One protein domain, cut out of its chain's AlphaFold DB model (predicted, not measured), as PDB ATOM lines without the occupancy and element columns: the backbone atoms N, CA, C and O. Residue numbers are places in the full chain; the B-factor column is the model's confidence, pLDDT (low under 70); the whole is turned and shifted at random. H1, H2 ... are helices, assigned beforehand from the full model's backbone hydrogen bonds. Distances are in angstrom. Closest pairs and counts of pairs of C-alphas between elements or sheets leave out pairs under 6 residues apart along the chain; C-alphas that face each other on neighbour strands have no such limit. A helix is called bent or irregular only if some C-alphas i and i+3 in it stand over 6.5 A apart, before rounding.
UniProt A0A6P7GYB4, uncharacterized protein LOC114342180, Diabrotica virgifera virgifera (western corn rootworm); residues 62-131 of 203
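AT A GLANCE: This is residues 62 to 131 of the 203 residues of the protein "uncharacterized protein LOC114342180" of Diabrotica virgifera virgifera (western corn rootworm) (UniProt A0A6P7GYB4). A helical hairpin, H2 and H3 side by side, runs along the longest axis, and at its open end, away from the turn at residues 93 to 96, H1 and H4 pack on each other nearly at right angles. H4 lies beside that end of the hairpin. The printed part has 70 residues with four named helices, H1 to H4 in order, and no named strand; the class is all helix. It is compact, with a radius of gyration of the C-alphas of 12.4 A and spans of 38 by 28 by 19 A.

IN THESE COORDINATES: H1, residues 62 to 74, begins at C-alpha 62 (184.310, 185.711, 208.262) and is 16.5 A long. It is neither bent nor irregular, but only just: C-alphas 71 and 74 are 6.1 A apart. H2, residues 79 to 92, measures 19.7 A, and H3, residues 97 to 111, measures 21.5 A from C-alpha 97 (214.178, 197.958, 197.787). H4, residues 117 to 129, measures 18.7 A and ends at C-alpha 129 (193.415, 198.117, 207.299).

HOW THE PARTS SIT: H1 touches H4 with residues 64 to 68 alone, about perpendicular at 79 degrees; the closest C-alphas, of Lys 68 and Tyr 123, are 6.6 A apart. H1 is apart from H2, and only just apart from H3, at 8.2 A between closest C-alphas. H2 and H3 touch as a hairpin, opposite ways at a shallow tilt of 16 degrees, with the C-alphas of Arg 86 and Trp 100 closest at 4.9 A. H4 is close but not clearly touching to H2, closest C-alphas Lys 80 and Ile 124 at 7.0 A, and to H3, Ile 108 and Ile 120 at 7.4 A. In H2 and H3 every O i to N i+4 pair is within hydrogen-bond range; in H1 8 of 9 are, in H4 7 of 9.

THE WHOLE: The C-alphas farthest apart, of Pro 62 and Gly 95, are 39.1 A apart. The printed part has no cut, and its three links are tight. Mean pLDDT of the printed part is 83.5; residues 128 to 131 are under 70.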
ATOM      1  N   PRO A  62     183.934 187.124 208.304       79.25
ATOM      2  CA  PRO A  62     184.310 185.711 208.262       79.25
ATOM      3  C   PRO A  62     185.113 185.327 207.008       79.25
ATOM      4  O   PRO A  62     185.994 184.473 207.082       79.25
ATOM      5  N   VAL A  63     184.842 185.985 205.876       77.50
ATOM      6  CA  VAL A  63     185.555 185.778 204.607       77.50
ATOM      7  C   VAL A  63     187.011 186.235 204.706       77.50
ATOM      8  O   VAL A  63     187.908 185.515 204.280       77.50
ATOM      9  N   GLU A  64     187.273 187.390 205.317       82.19
ATOM     10  CA  GLU A  64     188.634 187.911 205.506       82.19
ATOM     11  C   GLU A  64     189.450 187.037 206.460       82.19
ATOM     12  O   GLU A  64     190.626 186.775 206.204       82.19
ATOM     13  N   VAL A  65     188.819 186.522 207.523       81.44
ATOM     14  CA  VAL A  65     189.457 185.574 208.450       81.44
ATOM     15  C   VAL A  65     189.837 184.279 207.729       81.44
ATOM     16  O   VAL A  65     190.961 183.799 207.881       81.44
ATOM     17  N   GLN A  66     188.932 183.732 206.914       82.00
ATOM     18  CA  GLN A  66     189.194 182.520 206.132       82.00
ATOM     19  C   GLN A  66     190.305 182.730 205.104       82.00
ATOM     20  O   GLN A  66     191.208 181.902 205.005       82.00
ATOM     21  N   LEU A  67     190.272 183.847 204.372       84.69
ATOM     22  CA  LEU A  67     191.294 184.176 203.384       84.69
ATOM     23  C   LEU A  67     192.667 184.333 204.040       84.69
ATOM     24  O   LEU A  67     193.652 183.775 203.556       84.69
ATOM     25  N   LYS A  68     192.733 185.044 205.169       84.88
ATOM     26  CA  LYS A  68     193.970 185.195 205.932       84.88
ATOM     27  C   LYS A  68     194.514 183.839 206.382       84.88
ATOM     28  O   LYS A  68     195.681 183.561 206.128       84.88
ATOM     29  N   SER A  69     193.685 182.996 207.001       82.19
ATOM     30  CA  SER A  69     194.117 181.676 207.480       82.19
ATOM     31  C   SER A  69     194.580 180.771 206.334       82.19
ATOM     32  O   SER A  69     195.615 180.115 206.427       82.19
ATOM     33  N   LEU A  70     193.895 180.805 205.187       80.62
ATOM     34  CA  LEU A  70     194.337 180.088 203.993       80.62
ATOM     35  C   LEU A  70     195.740 180.530 203.548       80.62
ATOM     36  O   LEU A  70     196.573 179.686 203.224       80.62
ATOM     37  N   VAL A  71     196.032 181.832 203.538       82.25
ATOM     38  CA  VAL A  71     197.328 182.330 203.059       82.25
ATOM     39  C   VAL A  71     198.454 182.164 204.088       82.25
ATOM     40  O   VAL A  71     199.568 181.794 203.705       82.25
ATOM     41  N   GLU A  72     198.198 182.468 205.361       84.38
ATOM     42  CA  GLU A  72     199.212 182.444 206.427       84.38
ATOM     43  C   GLU A  72     199.450 181.035 206.972       84.38
ATOM     44  O   GLU A  72     200.607 180.650 207.125       84.38
ATOM     45  N   ASP A  73     198.395 180.251 207.199       81.56
ATOM     46  CA  ASP A  73     198.507 178.960 207.884       81.56
ATOM     47  C   ASP A  73     198.649 177.809 206.881       81.56
ATOM     48  O   ASP A  73     199.593 177.023 206.957       81.56
ATOM     49  N   ASN A  74     197.748 177.729 205.895       72.44
ATOM     50  CA  ASN A  74     197.718 176.597 204.961       72.44
ATOM     51  C   ASN A  74     198.782 176.718 203.864       72.44
ATOM     52  O   ASN A  74     199.499 175.763 203.574       72.44
ATOM     53  N   LEU A  75     198.882 177.893 203.234       77.88
ATOM     54  CA  LEU A  75     199.861 178.148 202.172       77.88
ATOM     55  C   LEU A  75     201.214 178.631 202.716       77.88
ATOM     56  O   LEU A  75     202.165 178.747 201.941       77.88
ATOM     57  N   ASN A  76     201.306 178.915 204.022       81.12
ATOM     58  CA  ASN A  76     202.522 179.353 204.712       81.12
ATOM     59  C   ASN A  76     203.267 180.479 203.967       81.12
ATOM     60  O   ASN A  76     204.486 180.454 203.745       81.12
ATOM     61  N   SER A  77     202.504 181.459 203.481       86.75
ATOM     62  CA  SER A  77     203.023 182.497 202.600       86.75
ATOM     63  C   SER A  77     203.817 183.557 203.351       86.75
ATOM     64  O   SER A  77     203.374 184.127 204.345       86.75
ATOM     65  N   LYS A  78     204.961 183.949 202.780       89.69
ATOM     66  CA  LYS A  78     205.796 185.053 203.287       89.69
ATOM     67  C   LYS A  78     205.475 186.407 202.651       89.69
ATOM     68  O   LYS A  78     206.225 187.366 202.840       89.69
ATOM     69  N   VAL A  79     204.379 186.517 201.894       88.00
ATOM     70  CA  VAL A  79     204.061 187.746 201.146       88.00
ATOM     71  C   VAL A  79     203.881 188.956 202.066       88.00
ATOM     72  O   VAL A  79     204.436 190.009 201.760       88.00
ATOM     73  N   LYS A  80     203.225 188.798 203.229       87.44
ATOM     74  CA  LYS A  80     203.079 189.865 204.236       87.44
ATOM     75  C   LYS A  80     204.440 190.420 204.647       87.44
ATOM     76  O   LYS A  80     204.693 191.619 204.565       87.44
ATOM     77  N   HIS A  81     205.338 189.519 205.038       90.94
ATOM     78  CA  HIS A  81     206.691 189.865 205.449       90.94
ATOM     79  C   HIS A  81     207.450 190.610 204.341       90.94
ATOM     80  O   HIS A  81     208.009 191.676 204.597       90.94
ATOM     81  N   TYR A  82     207.440 190.105 203.102       91.75
ATOM     82  CA  TYR A  82     208.169 190.749 202.003       91.75
ATOM     83  C   TYR A  82     207.595 192.111 201.611       91.75
ATOM     84  O   TYR A  82     208.369 193.025 201.328       91.75
ATOM     85  N   VAL A  83     206.269 192.281 201.650       87.38
ATOM     86  CA  VAL A  83     205.626 193.583 201.423       87.38
ATOM     87  C   VAL A  83     206.083 194.595 202.476       87.38
ATOM     88  O   VAL A  83     206.491 195.696 202.110       87.38
ATOM     89  N   LEU A  84     206.095 194.213 203.759       87.25
ATOM     90  CA  LEU A  84     206.553 195.084 204.846       87.25
ATOM     91  C   LEU A  84     208.034 195.457 204.709       87.25
ATOM     92  O   LEU A  84     208.379 196.630 204.828       87.25
ATOM     93  N   GLN A  85     208.907 194.494 204.402       91.31
ATOM     94  CA  GLN A  85     210.339 194.760 204.202       91.31
ATOM     95  C   GLN A  85     210.605 195.653 202.984       91.31
ATOM     96  O   GLN A  85     211.456 196.545 203.034       91.31
ATOM     97  N   ARG A  86     209.841 195.467 201.901       90.00
ATOM     98  CA  ARG A  86     209.895 196.332 200.719       90.00
ATOM     99  C   ARG A  86     209.497 197.765 201.066       90.00
ATOM    100  O   ARG A  86     210.197 198.693 200.669       90.00
ATOM    101  N   SER A  87     208.411 197.950 201.817       86.31
ATOM    102  CA  SER A  87     207.977 199.275 202.277       86.31
ATOM    103  C   SER A  87     208.999 199.912 203.217       86.31
ATOM    104  O   SER A  87     209.363 201.062 202.993       86.31
ATOM    105  N   LYS A  88     209.540 199.160 204.189       90.50
ATOM    106  CA  LYS A  88     210.653 199.605 205.046       90.50
ATOM    107  C   LYS A  88     211.818 200.117 204.199       90.50
ATOM    108  O   LYS A  88     212.243 201.246 204.383       90.50
ATOM    109  N   SER A  89     212.285 199.326 203.238       87.62
ATOM    110  CA  SER A  89     213.444 199.680 202.403       87.62
ATOM    111  C   SER A  89     213.181 200.907 201.529       87.62
ATOM    112  O   SER A  89     214.065 201.731 201.331       87.62
ATOM    113  N   ARG A  90     211.945 201.071 201.035       87.75
ATOM    114  CA  ARG A  90     211.531 202.284 200.313       87.75
ATOM    115  C   ARG A  90     211.572 203.518 201.210       87.75
ATOM    116  O   ARG A  90     211.993 204.572 200.760       87.75
ATOM    117  N   ILE A  91     211.101 203.392 202.448       88.06
ATOM    118  CA  ILE A  91     211.073 204.500 203.406       88.06
ATOM    119  C   ILE A  91     212.479 204.822 203.885       88.06
ATOM    120  O   ILE A  91     212.795 205.988 204.015       88.06
ATOM    121  N   LEU A  92     213.315 203.822 204.149       88.44
ATOM    122  CA  LEU A  92     214.672 204.024 204.649       88.44
ATOM    123  C   LEU A  92     215.677 204.369 203.550       88.44
ATOM    124  O   LEU A  92     216.784 204.766 203.888       88.44
ATOM    125  N   GLU A  93     215.314 204.204 202.275       85.88
ATOM    126  CA  GLU A  93     216.190 204.391 201.108       85.88
ATOM    127  C   GLU A  93     217.517 203.598 201.228       85.88
ATOM    128  O   GLU A  93     218.562 204.000 200.730       85.88
ATOM    129  N   ASP A  94     217.479 202.430 201.878       87.06
ATOM    130  CA  ASP A  94     218.652 201.636 202.294       87.06
ATOM    131  C   ASP A  94     219.292 200.783 201.176       87.06
ATOM    132  O   ASP A  94     220.072 199.864 201.440       87.06
ATOM    133  N   GLY A  95     218.911 201.026 199.920       88.56
ATOM    134  CA  GLY A  95     219.372 200.277 198.747       88.56
ATOM    135  C   GLY A  95     218.802 198.858 198.602       88.56
ATOM    136  O   GLY A  95     219.048 198.203 197.589       88.56
ATOM    137  N   LYS A  96     217.994 198.357 199.550       91.69
ATOM    138  CA  LYS A  96     217.473 196.972 199.516       91.69
ATOM    139  C   LYS A  96     216.100 196.845 198.860       91.69
ATOM    140  O   LYS A  96     215.567 195.737 198.763       91.69
ATOM    141  N   PHE A  97     215.521 197.944 198.374       88.56
ATOM    142  CA  PHE A  97     214.178 197.958 197.787       88.56
ATOM    143  C   PHE A  97     213.993 196.897 196.693       88.56
ATOM    144  O   PHE A  97     213.066 196.086 196.770       88.56
ATOM    145  N   GLU A  98     214.897 196.853 195.710       90.38
ATOM    146  CA  GLU A  98     214.760 195.957 194.556       90.38
ATOM    147  C   GLU A  98     214.883 194.477 194.951       90.38
ATOM    148  O   GLU A  98     214.176 193.613 194.424       90.38
ATOM    149  N   TYR A  99     215.718 194.175 195.948       95.06
ATOM    150  CA  TYR A  99     215.813 192.834 196.519       95.06
ATOM    151  C   TYR A  99     214.457 192.375 197.077       95.06
ATOM    152  O   TYR A  99     213.951 191.307 196.709       95.06
ATOM    153  N   TRP A 100     213.823 193.195 197.917       90.56
ATOM    154  CA  TRP A 100     212.530 192.856 198.517       90.56
ATOM    155  C   TRP A 100     211.383 192.877 197.514       90.56
ATOM    156  O   TRP A 100     210.449 192.078 197.627       90.56
ATOM    157  N   HIS A 101     211.456 193.730 196.494       88.50
ATOM    158  CA  HIS A 101     210.500 193.741 195.393       88.50
ATOM    159  C   HIS A 101     210.508 192.419 194.622       88.50
ATOM    160  O   HIS A 101     209.451 191.810 194.432       88.50
ATOM    161  N   LYS A 102     211.694 191.897 194.283       87.25
ATOM    162  CA  LYS A 102     211.845 190.573 193.655       87.25
ATOM    163  C   LYS A 102     211.313 189.448 194.547       87.25
ATOM    164  O   LYS A 102     210.590 188.574 194.061       87.25
ATOM    165  N   LYS A 103     211.606 189.472 195.856       91.25
ATOM    166  CA  LYS A 103     211.064 188.492 196.822       91.25
ATOM    167  C   LYS A 103     209.536 188.542 196.899       91.25
ATOM    168  O   LYS A 103     208.894 187.493 196.859       91.25
ATOM    169  N   THR A 104     208.962 189.745 196.923       85.81
ATOM    170  CA  THR A 104     207.509 189.966 196.924       85.81
ATOM    171  C   THR A 104     206.868 189.383 195.666       85.81
ATOM    172  O   THR A 104     205.953 188.569 195.771       85.81
ATOM    173  N   LYS A 105     207.393 189.720 194.477       85.38
ATOM    174  CA  LYS A 105     206.906 189.185 193.193       85.38
ATOM    175  C   LYS A 105     206.941 187.657 193.156       85.38
ATOM    176  O   LYS A 105     205.956 187.035 192.764       85.38
ATOM    177  N   LYS A 106     208.046 187.044 193.599       86.56
ATOM    178  CA  LYS A 106     208.181 185.579 193.653       86.56
ATOM    179  C   LYS A 106     207.135 184.948 194.578       86.56
ATOM    180  O   LYS A 106     206.528 183.952 194.202       86.56
ATOM    181  N   SER A 107     206.909 185.537 195.754       84.81
ATOM    182  CA  SER A 107     205.918 185.039 196.713       84.81
ATOM    183  C   SER A 107     204.487 185.172 196.195       84.81
ATOM    184  O   SER A 107     203.702 184.253 196.376       84.81
ATOM    185  N   ILE A 108     204.151 186.277 195.520       86.00
ATOM    186  CA  ILE A 108     202.834 186.463 194.892       86.00
ATOM    187  C   ILE A 108     202.624 185.436 193.778       86.00
ATOM    188  O   ILE A 108     201.589 184.781 193.747       86.00
ATOM    189  N   LYS A 109     203.621 185.235 192.904       83.00
ATOM    190  CA  LYS A 109     203.551 184.242 191.820       83.00
ATOM    191  C   LYS A 109     203.348 182.814 192.343       83.00
ATOM    192  O   LYS A 109     202.709 182.012 191.680       83.00
ATOM    193  N   ALA A 110     203.864 182.492 193.528       81.25
ATOM    194  CA  ALA A 110     203.639 181.189 194.151       81.25
ATOM    195  C   ALA A 110     202.188 180.985 194.634       81.25
ATOM    196  O   ALA A 110     201.759 179.846 194.772       81.25
ATOM    197  N   LEU A 111     201.430 182.065 194.868       81.75
ATOM    198  CA  LEU A 111     200.032 182.006 195.307       81.75
ATOM    199  C   LEU A 111     199.028 181.918 194.151       81.75
ATOM    200  O   LEU A 111     197.912 181.448 194.359       81.75
ATOM    201  N   THR A 112     199.402 182.340 192.940       83.19
ATOM    202  CA  THR A 112     198.479 182.403 191.793       83.19
ATOM    203  C   THR A 112     197.864 181.065 191.353       83.19
ATOM    204  O   THR A 112     196.803 181.115 190.740       83.19
ATOM    205  N   PRO A 113     198.450 179.876 191.627       85.38
ATOM    206  CA  PRO A 113     197.763 178.605 191.376       85.38
ATOM    207  C   PRO A 113     196.593 178.321 192.330       85.38
ATOM    208  O   PRO A 113     195.729 177.516 191.997       85.38
ATOM    209  N   TYR A 114     196.573 178.945 193.512       84.25
ATOM    210  CA  TYR A 114     195.615 178.647 194.585       84.25
ATOM    211  C   TYR A 114     194.570 179.745 194.778       84.25
ATOM    212  O   TYR A 114     193.491 179.483 195.300       84.25
ATOM    213  N   LEU A 115     194.904 180.980 194.400       81.94
ATOM    214  CA  LEU A 115     194.113 182.170 194.691       81.94
ATOM    215  C   LEU A 115     193.970 183.042 193.454       81.94
ATOM    216  O   LEU A 115     194.909 183.191 192.664       81.94
ATOM    217  N   SER A 116     192.806 183.677 193.323       83.75
ATOM    218  CA  SER A 116     192.603 184.678 192.285       83.75
ATOM    219  C   SER A 116     193.481 185.907 192.545       83.75
ATOM    220  O   SER A 116     193.882 186.201 193.675       83.75
ATOM    221  N   LYS A 117     193.757 186.681 191.489       77.50
ATOM    222  CA  LYS A 117     194.449 187.974 191.616       77.50
ATOM    223  C   LYS A 117     193.742 188.893 192.619       77.50
ATOM    224  O   LYS A 117     194.416 189.539 193.417       77.50
ATOM    225  N   HIS A 118     192.410 188.906 192.586       81.00
ATOM    226  CA  HIS A 118     191.587 189.689 193.498       81.00
ATOM    227  C   HIS A 118     191.808 189.269 194.957       81.00
ATOM    228  O   HIS A 118     192.069 190.124 195.793       81.00
ATOM    229  N   ASP A 119     191.806 187.970 195.261       81.06
ATOM    230  CA  ASP A 119     192.001 187.482 196.635       81.06
ATOM    231  C   ASP A 119     193.404 187.792 197.161       81.06
ATOM    232  O   ASP A 119     193.572 188.176 198.314       81.06
ATOM    233  N   ILE A 120     194.427 187.699 196.307       81.12
ATOM    234  CA  ILE A 120     195.795 188.077 196.684       81.12
ATOM    235  C   ILE A 120     195.881 189.585 196.958       81.12
ATOM    236  O   ILE A 120     196.503 190.000 197.937       81.12
ATOM    237  N   GLN A 121     195.268 190.414 196.107       78.38
ATOM    238  CA  GLN A 121     195.221 191.866 196.304       78.38
ATOM    239  C   GLN A 121     194.462 192.229 197.576       78.38
ATOM    240  O   GLN A 121     194.942 193.050 198.355       78.38
ATOM    241  N   TYR A 122     193.321 191.585 197.806       82.38
ATOM    242  CA  TYR A 122     192.508 191.809 198.985       82.38
ATOM    243  C   TYR A 122     193.262 191.399 200.246       82.38
ATOM    244  O   TYR A 122     193.377 192.191 201.172       82.38
ATOM    245  N   TYR A 123     193.915 190.238 200.243       84.19
ATOM    246  CA  TYR A 123     194.778 189.813 201.337       84.19
ATOM    247  C   TYR A 123     195.912 190.814 201.632       84.19
ATOM    248  O   TYR A 123     196.159 191.141 202.790       84.19
ATOM    249  N   ILE A 124     196.560 191.372 200.600       82.44
ATOM    250  CA  ILE A 124     197.567 192.434 200.778       82.44
ATOM    251  C   ILE A 124     196.939 193.711 201.357       82.44
ATOM    252  O   ILE A 124     197.540 194.361 202.218       82.44
ATOM    253  N   TYR A 125     195.736 194.070 200.909       78.25
ATOM    254  CA  TYR A 125     194.979 195.206 201.424       78.25
ATOM    255  C   TYR A 125     194.616 195.035 202.905       78.25
ATOM    256  O   TYR A 125     194.777 195.985 203.672       78.25
ATOM    257  N   LEU A 126     194.243 193.831 203.349       75.25
ATOM    258  CA  LEU A 126     193.906 193.553 204.750       75.25
ATOM    259  C   LEU A 126     195.029 193.908 205.731       75.25
ATOM    260  O   LEU A 126     194.750 194.297 206.864       75.25
ATOM    261  N   PHE A 127     196.296 193.846 205.316       74.88
ATOM    262  CA  PHE A 127     197.402 194.307 206.163       74.88
ATOM    263  C   PHE A 127     197.316 195.808 206.449       74.88
ATOM    264  O   PHE A 127     197.573 196.236 207.568       74.88
ATOM    265  N   SER A 128     196.933 196.606 205.449       64.06
ATOM    266  CA  SER A 128     196.850 198.068 205.560       64.06
ATOM    267  C   SER A 128     195.691 198.553 206.434       64.06
ATOM    268  O   SER A 128     195.773 199.639 207.002       64.06
ATOM    269  N   GLN A 129     194.637 197.743 206.578       62.38
ATOM    270  CA  GLN A 129     193.415 198.117 207.299       62.38
ATOM    271  C   GLN A 129     193.485 197.872 208.811       62.38
ATOM    272  O   GLN A 129     192.762 198.504 209.574       62.38
ATOM    273  N   ASN A 130     194.394 197.014 209.283       61.16
ATOM    274  CA  ASN A 130     194.534 196.720 210.718       61.16
ATOM    275  C   ASN A 130     195.283 197.809 211.511       61.16
ATOM    276  O   ASN A 130     195.580 197.647 212.698       61.16
ATOM    277  N   TYR A 131     195.592 198.935 210.875       66.44
ATOM    278  CA  TYR A 131     196.312 200.044 211.477       66.44
ATOM    279  C   TYR A 131     195.364 200.964 212.270       66.44
ATOM    280  O   TYR A 131     194.664 201.794 211.690       66.44
TER     281      TYR A 131